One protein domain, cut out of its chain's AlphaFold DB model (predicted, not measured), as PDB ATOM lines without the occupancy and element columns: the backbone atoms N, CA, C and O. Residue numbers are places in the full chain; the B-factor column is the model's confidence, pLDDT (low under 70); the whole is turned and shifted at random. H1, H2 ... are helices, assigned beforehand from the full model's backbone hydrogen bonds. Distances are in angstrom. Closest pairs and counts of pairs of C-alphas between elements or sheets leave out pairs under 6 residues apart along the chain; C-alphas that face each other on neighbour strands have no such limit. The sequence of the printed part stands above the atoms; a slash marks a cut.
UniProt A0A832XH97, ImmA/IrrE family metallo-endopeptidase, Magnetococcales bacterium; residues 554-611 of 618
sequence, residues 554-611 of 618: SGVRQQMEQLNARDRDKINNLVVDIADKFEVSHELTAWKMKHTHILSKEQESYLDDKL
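This is residues 554 to 611 of the 618 residues of the protein "ImmA/IrrE family metallo-endopeptidase" of Magnetococcales bacterium (UniProt A0A832XH97). Three helices, H1, H2 and H3, gather at steep angles in a rounded cluster, the longest, H2, forming a splayed hairpin with H1; short H4 lies near H2 and H3. The printed part has 58 residues, with four named helices, H1 to H4 in chain order, and no named strand: all helix. It is compact, with a radius of gyration of the C-alphas of 9.9 A and spans of 27 by 24 by 19 A.

H1 is residues 554 to 563, from C-alpha 554 at (340.827, 243.164, 329.767), 14.7 A long. H2 is 568 to 582, 21.3 A; H3 is 586 to 595, 14.4 A; H4 is 601 to 605, 6.5 A, ending at C-alpha 605 (333.157, 228.605, 315.913).

The hairpin H1 and H2 only just touch, with 3 pairs of C-alphas within 8 A, closest Val 556 and Ile 578 at 7.4 A, at a steep tilt of 43 degrees, opposite ways; H2 uses residues 574 to 578 alone. H1 and H3 only just touch, with 3 such pairs, only at their ends, closest C-alphas Val 556 and Met 593 at 6.6 A, about perpendicular at 89 degrees. H2, with residues 575 to 579 alone, touches H3, closest C-alphas Ala 579 and His 586 at 5.7 A, at a steep tilt of 69.7 degrees, only just short of about perpendicular, opposite ways. H4 is close but not clearly touching to H2, closest C-alphas Arg 568 and Gln 603 at 7.0 A, and to H3, Lys 594 and Glu 604 at 6.0 A. H1 and H4 are apart. In H1, H2, H3 and H4 every O i to N i+4 pair is within hydrogen-bond range.

The farthest C-alphas, Glu 583 and Glu 602, are 26.7 A apart. The printed part has no cut, its three links are tight, and no printed residue is under 70 in pLDDT.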
ATOM      1  N   SER A 554     341.464 243.019 328.451       95.56
ATOM      2  CA  SER A 554     340.827 243.164 329.767       95.56
ATOM      3  C   SER A 554     339.408 243.733 329.678       95.56
ATOM      4  O   SER A 554     338.512 243.256 330.375       95.56
ATOM      5  N   GLY A 555     339.180 244.701 328.784       94.38
ATOM      6  CA  GLY A 555     337.860 245.276 328.532       94.38
ATOM      7  C   GLY A 555     336.899 244.261 327.911       94.38
ATOM      8  O   GLY A 555     335.743 244.177 328.324       94.38
ATOM      9  N   VAL A 556     337.384 243.436 326.976       95.12
ATOM     10  CA  VAL A 556     336.598 242.347 326.368       95.12
ATOM     11  C   VAL A 556     336.236 241.291 327.410       95.12
ATOM     12  O   VAL A 556     335.060 240.956 327.555       95.12
ATOM     13  N   ARG A 557     337.218 240.817 328.188       94.56
ATOM     14  CA  ARG A 557     337.024 239.827 329.261       94.56
ATOM     15  C   ARG A 557     335.959 240.274 330.259       94.56
ATOM     16  O   ARG A 557     335.034 239.517 330.533       94.56
ATOM     17  N   GLN A 558     336.027 241.525 330.716       92.62
ATOM     18  CA  GLN A 558     335.044 242.089 331.642       92.62
ATOM     19  C   GLN A 558     333.614 242.055 331.072       92.62
ATOM     20  O   GLN A 558     332.681 241.683 331.781       92.62
ATOM     21  N   GLN A 559     333.424 242.425 329.800       91.94
ATOM     22  CA  GLN A 559     332.101 242.400 329.158       91.94
ATOM     23  C   GLN A 559     331.576 240.966 328.986       91.94
ATOM     24  O   GLN A 559     330.397 240.699 329.222       91.94
ATOM     25  N   MET A 560     332.453 240.024 328.630       91.12
ATOM     26  CA  MET A 560     332.094 238.609 328.482       91.12
ATOM     27  C   MET A 560     331.674 237.972 329.810       91.12
ATOM     28  O   MET A 560     330.680 237.243 329.860       91.12
ATOM     29  N   GLU A 561     332.392 238.275 330.891       90.56
ATOM     30  CA  GLU A 561     332.085 237.783 332.239       90.56
ATOM     31  C   GLU A 561     330.757 238.341 332.770       90.56
ATOM     32  O   GLU A 561     329.975 237.597 333.361       90.56
ATOM     33  N   GLN A 562     330.458 239.620 332.511       87.88
ATOM     34  CA  GLN A 562     329.216 240.268 332.953       87.88
ATOM     35  C   GLN A 562     327.957 239.652 332.329       87.88
ATOM     36  O   GLN A 562     326.925 239.559 332.992       87.88
ATOM     37  N   LEU A 563     328.030 239.226 331.068       80.75
ATOM     38  CA  LEU A 563     326.861 238.746 330.328       80.75
ATOM     39  C   LEU A 563     326.669 237.227 330.400       80.75
ATOM     40  O   LEU A 563     325.587 236.745 330.059       80.75
ATOM     41  N   ASN A 564     327.690 236.470 330.834       83.06
ATOM     42  CA  ASN A 564     327.695 234.999 330.856       83.06
ATOM     43  C   ASN A 564     327.110 234.413 329.551       83.06
ATOM     44  O   ASN A 564     326.264 233.511 329.562       83.06
ATOM     45  N   ALA A 565     327.506 234.997 328.416       76.38
ATOM     46  CA  ALA A 565     326.994 234.658 327.097       76.38
ATOM     47  C   ALA A 565     327.484 233.259 326.705       76.38
ATOM     48  O   ALA A 565     328.674 233.054 326.475       76.38
ATOM     49  N   ARG A 566     326.571 232.280 326.670       80.69
ATOM     50  CA  ARG A 566     326.914 230.881 326.356       80.69
ATOM     51  C   ARG A 566     326.315 230.355 325.059       80.69
ATOM     52  O   ARG A 566     326.845 229.386 324.526       80.69
ATOM     53  N   ASP A 567     325.241 230.974 324.579       92.38
ATOM     54  CA  ASP A 567     324.592 230.629 323.316       92.38
ATOM     55  C   ASP A 567     325.051 231.548 322.173       92.38
ATOM     56  O   ASP A 567     325.602 232.632 322.393       92.38
ATOM     57  N   ARG A 568     324.844 231.078 320.939       92.31
ATOM     58  CA  ARG A 568     325.308 231.734 319.711       92.31
ATOM     59  C   ARG A 568     324.766 233.151 319.545       92.31
ATOM     60  O   ARG A 568     325.525 234.042 319.171       92.31
ATOM     61  N   ASP A 569     323.485 233.360 319.828       93.12
ATOM     62  CA  ASP A 569     322.836 234.656 319.623       93.12
ATOM     63  C   ASP A 569     323.374 235.697 320.604       93.12
ATOM     64  O   ASP A 569     323.691 236.815 320.202       93.12
ATOM     65  N   LYS A 570     323.584 235.322 321.871       92.88
ATOM     66  CA  LYS A 570     324.220 236.215 322.850       92.88
ATOM     67  C   LYS A 570     325.661 236.544 322.495       92.88
ATOM     68  O   LYS A 570     326.060 237.688 322.668       92.88
ATOM     69  N   ILE A 571     326.435 235.575 322.006       93.88
ATOM     70  CA  ILE A 571     327.815 235.825 321.564       93.88
ATOM     71  C   ILE A 571     327.824 236.797 320.379       93.88
ATOM     72  O   ILE A 571     328.597 237.750 320.383       93.88
ATOM     73  N   ASN A 572     326.926 236.618 319.408       93.81
ATOM     74  CA  ASN A 572     326.801 237.525 318.268       93.81
ATOM     75  C   ASN A 572     326.365 238.936 318.672       93.81
ATOM     76  O   ASN A 572     326.948 239.906 318.192       93.81
ATOM     77  N   ASN A 573     325.378 239.061 319.560       94.81
ATOM     78  CA  ASN A 573     324.952 240.363 320.073       94.81
ATOM     79  C   ASN A 573     326.084 241.041 320.849       94.81
ATOM     80  O   ASN A 573     326.337 242.222 320.650       94.81
ATOM     81  N   LEU A 574     326.846 240.276 321.636       95.56
ATOM     82  CA  LEU A 574     328.002 240.794 322.357       95.56
ATOM     83  C   LEU A 574     329.103 241.317 321.420       95.56
ATOM     84  O   LEU A 574     329.733 242.328 321.721       95.56
ATOM     85  N   VAL A 575     329.325 240.667 320.271       96.25
ATOM     86  CA  VAL A 575     330.246 241.184 319.244       96.25
ATOM     87  C   VAL A 575     329.800 242.564 318.762       96.25
ATOM     88  O   VAL A 575     330.641 243.453 318.643       96.25
ATOM     89  N   VAL A 576     328.502 242.746 318.500       96.31
ATOM     90  CA  VAL A 576     327.933 244.034 318.066       96.31
ATOM     91  C   VAL A 576     328.080 245.078 319.172       96.31
ATOM     92  O   VAL A 576     328.664 246.130 318.931       96.31
ATOM     93  N   ASP A 577     327.675 244.753 320.401       96.50
ATOM     94  CA  ASP A 577     327.728 245.675 321.541       96.50
ATOM     95  C   ASP A 577     329.161 246.159 321.830       96.50
ATOM     96  O   ASP A 577     329.399 247.350 322.050       96.50
ATOM     97  N   ILE A 578     330.147 245.251 321.804       96.50
ATOM     98  CA  ILE A 578     331.562 245.605 321.997       96.50
ATOM     99  C   ILE A 578     332.082 246.426 320.812       96.50
ATOM    100  O   ILE A 578     332.784 247.418 321.022       96.50
ATOM    101  N   ALA A 579     331.759 246.029 319.579       97.38
ATOM    102  CA  ALA A 579     332.204 246.745 318.388       97.38
ATOM    103  C   ALA A 579     331.682 248.185 318.358       97.38
ATOM    104  O   ALA A 579     332.465 249.104 318.110       97.38
ATOM    105  N   ASP A 580     330.408 248.388 318.694       97.50
ATOM    106  CA  ASP A 580     329.781 249.706 318.778       97.50
ATOM    107  C   ASP A 580     330.386 250.534 319.918       97.50
ATOM    108  O   ASP A 580     330.761 251.691 319.716       97.50
ATOM    109  N   LYS A 581     330.576 249.938 321.105       97.12
ATOM    110  CA  LYS A 581     331.152 250.626 322.275       97.12
ATOM    111  C   LYS A 581     332.562 251.165 322.019       97.12
ATOM    112  O   LYS A 581     332.876 252.289 322.414       97.12
ATOM    113  N   PHE A 582     333.431 250.362 321.408       97.69
ATOM    114  CA  PHE A 582     334.830 250.737 321.154       97.69
ATOM    115  C   PHE A 582     335.047 251.376 319.770       97.69
ATOM    116  O   PHE A 582     336.138 251.887 319.483       97.69
ATOM    117  N   GLU A 583     334.003 251.402 318.938       97.75
ATOM    118  CA  GLU A 583     334.028 251.800 317.530       97.75
ATOM    119  C   GLU A 583     335.138 251.088 316.746       97.75
ATOM    120  O   GLU A 583     336.066 251.708 316.208       97.75
ATOM    121  N   VAL A 584     335.040 249.763 316.720       97.25
ATOM    122  CA  VAL A 584     335.936 248.844 316.007       97.25
ATOM    123  C   VAL A 584     335.135 247.929 315.078       97.25
ATOM    124  O   VAL A 584     333.909 247.911 315.114       97.25
ATOM    125  N   SER A 585     335.799 247.187 314.190       96.69
ATOM    126  CA  SER A 585     335.100 246.239 313.314       96.69
ATOM    127  C   SER A 585     334.622 244.999 314.082       96.69
ATOM    128  O   SER A 585     335.253 244.573 315.049       96.69
ATOM    129  N   HIS A 586     333.548 244.360 313.603       96.44
ATOM    130  CA  HIS A 586     333.093 243.066 314.139       96.44
ATOM    131  C   HIS A 586     334.191 241.998 314.078       96.44
ATOM    132  O   HIS A 586     334.290 241.160 314.968       96.44
ATOM    133  N   GLU A 587     335.020 242.041 313.034       94.38
ATOM    134  CA  GLU A 587     336.143 241.127 312.855       94.38
ATOM    135  C   GLU A 587     337.200 241.300 313.954       94.38
ATOM    136  O   GLU A 587     337.595 240.316 314.575       94.38
ATOM    137  N   LEU A 588     337.610 242.541 314.253       95.19
ATOM    138  CA  LEU A 588     338.546 242.836 315.341       95.19
ATOM    139  C   LEU A 588     337.992 242.346 316.688       95.19
ATOM    140  O   LEU A 588     338.699 241.680 317.448       95.19
ATOM    141  N   THR A 589     336.715 242.619 316.960       96.81
ATOM    142  CA  THR A 589     336.039 242.147 318.173       96.81
ATOM    143  C   THR A 589     336.033 240.624 318.270       96.81
ATOM    144  O   THR A 589     336.431 240.075 319.297       96.81
ATOM    145  N   ALA A 590     335.644 239.929 317.200       95.44
ATOM    146  CA  ALA A 590     335.609 238.472 317.153       95.44
ATOM    147  C   ALA A 590     336.997 237.855 317.405       95.44
ATOM    148  O   ALA A 590     337.131 236.945 318.228       95.44
ATOM    149  N   TRP A 591     338.047 238.389 316.778       93.62
ATOM    150  CA  TRP A 591     339.417 237.935 317.022       93.62
ATOM    151  C   TRP A 591     339.884 238.199 318.454       93.62
ATOM    152  O   TRP A 591     340.498 237.323 319.065       93.62
ATOM    153  N   LYS A 592     339.566 239.356 319.045       94.62
ATOM    154  CA  LYS A 592     339.876 239.618 320.460       94.62
ATOM    155  C   LYS A 592     339.140 238.665 321.395       94.62
ATOM    156  O   LYS A 592     339.767 238.140 322.309       94.62
ATOM    157  N   MET A 593     337.860 238.387 321.143       95.06
ATOM    158  CA  MET A 593     337.080 237.431 321.938       95.06
ATOM    159  C   MET A 593     337.694 236.027 321.902       95.06
ATOM    160  O   MET A 593     337.857 235.429 322.966       95.06
ATOM    161  N   LYS A 594     338.114 235.531 320.727       92.44
ATOM    162  CA  LYS A 594     338.825 234.241 320.609       92.44
ATOM    163  C   LYS A 594     340.107 234.202 321.449       92.44
ATOM    164  O   LYS A 594     340.354 233.235 322.161       92.44
ATOM    165  N   HIS A 595     340.892 235.278 321.438       90.06
ATOM    166  CA  HIS A 595     342.151 235.339 322.186       90.06
ATOM    167  C   HIS A 595     341.995 235.460 323.711       90.06
ATOM    168  O   HIS A 595     342.975 235.274 324.424       90.06
ATOM    169  N   THR A 596     340.791 235.716 324.239       89.12
ATOM    170  CA  THR A 596     340.576 235.739 325.701       89.12
ATOM    171  C   THR A 596     340.635 234.353 326.355       89.12
ATOM    172  O   THR A 596     340.799 234.262 327.576       89.12
ATOM    173  N   HIS A 597     340.464 233.283 325.568       88.81
ATOM    174  CA  HIS A 597     340.332 231.895 326.033       88.81
ATOM    175  C   HIS A 597     339.171 231.652 327.021       88.81
ATOM    176  O   HIS A 597     339.191 230.687 327.784       88.81
ATOM    177  N   ILE A 598     338.154 232.524 327.024       89.75
ATOM    178  CA  ILE A 598     336.935 232.369 327.841       89.75
ATOM    179  C   ILE A 598     335.924 231.443 327.151       89.75
ATOM    180  O   ILE A 598     335.185 230.718 327.818       89.75
ATOM    181  N   LEU A 599     335.874 231.481 325.817       90.94
ATOM    182  CA  LEU A 599     334.963 230.671 325.013       90.94
ATOM    183  C   LEU A 599     335.457 229.225 324.912       90.94
ATOM    184  O   LEU A 599     336.653 228.958 324.825       90.94
ATOM    185  N   SER A 600     334.523 228.277 324.871       92.62
ATOM    186  CA  SER A 600     334.826 226.912 324.434       92.62
ATOM    187  C   SER A 600     335.115 226.880 322.927       92.62
ATOM    188  O   SER A 600     334.673 227.754 322.186       92.62
ATOM    189  N   LYS A 601     335.773 225.824 322.429       92.81
ATOM    190  CA  LYS A 601     336.015 225.645 320.979       92.81
ATOM    191  C   LYS A 601     334.731 225.675 320.140       92.81
ATOM    192  O   LYS A 601     334.738 226.141 319.007       92.81
ATOM    193  N   GLU A 602     333.631 225.167 320.694       93.38
ATOM    194  CA  GLU A 602     332.322 225.225 320.042       93.38
ATOM    195  C   GLU A 602     331.839 226.676 319.931       93.38
ATOM    196  O   GLU A 602     331.426 227.107 318.861       93.38
ATOM    197  N   GLN A 603     331.968 227.457 321.002       92.81
ATOM    198  CA  GLN A 603     331.581 228.866 321.022       92.81
ATOM    199  C   GLN A 603     332.480 229.740 320.142       92.81
ATOM    200  O   GLN A 603     331.993 230.670 319.506       92.81
ATOM    201  N   GLU A 604     333.775 229.432 320.048       92.75
ATOM    202  CA  GLU A 604     334.693 230.105 319.122       92.75
ATOM    203  C   GLU A 604     334.239 229.962 317.664       92.75
ATOM    204  O   GLU A 604     334.356 230.923 316.904       92.75
ATOM    205  N   SER A 605     333.673 228.813 317.275       93.12
ATOM    206  CA  SER A 605     333.157 228.605 315.913       93.12
ATOM    207  C   SER A 605     331.956 229.490 315.570       93.12
ATOM    208  O   SER A 605     331.673 229.743 314.399       93.12
ATOM    209  N   TYR A 606     331.256 230.031 316.574       93.19
ATOM    210  CA  TYR A 606     330.160 230.972 316.338       93.19
ATOM    211  C   TYR A 606     330.647 232.302 315.765       93.19
ATOM    212  O   TYR A 606     329.845 233.011 315.166       93.19
ATOM    213  N   LEU A 607     331.935 232.609 315.933       93.19
ATOM    214  CA  LEU A 607     332.573 233.831 315.460       93.19
ATOM    215  C   LEU A 607     333.118 233.708 314.030       93.19
ATOM    216  O   LEU A 607     333.474 234.725 313.442       93.19
ATOM    217  N   ASP A 608     333.194 232.497 313.465       90.62
ATOM    218  CA  ASP A 608     333.849 232.237 312.174       90.62
ATOM    219  C   ASP A 608     333.209 233.007 311.008       90.62
ATOM    220  O   ASP A 608     333.905 233.397 310.074       90.62
ATOM    221  N   ASP A 609     331.907 233.303 311.072       90.06
ATOM    222  CA  ASP A 609     331.207 234.093 310.049       90.06
ATOM    223  C   ASP A 609     331.599 235.583 310.056       90.06
ATOM    224  O   ASP A 609     331.334 236.302 309.086       90.06
ATOM    225  N   LYS A 610     332.227 236.062 311.138       88.94
ATOM    226  CA  LYS A 610     332.751 237.429 311.266       88.94
ATOM    227  C   LYS A 610     334.209 237.543 310.836       88.94
ATOM    228  O   LYS A 610     334.676 238.662 310.628       88.94
ATOM    229  N   LEU A 611     334.921 236.423 310.698       85.88
ATOM    230  CA  LEU A 611     336.341 236.397 310.356       85.88
ATOM    231  C   LEU A 611     336.497 236.349 308.836       85.88
ATOM    232  O   LEU A 611     336.335 235.305 308.206       85.88
TER     233      LEU A 611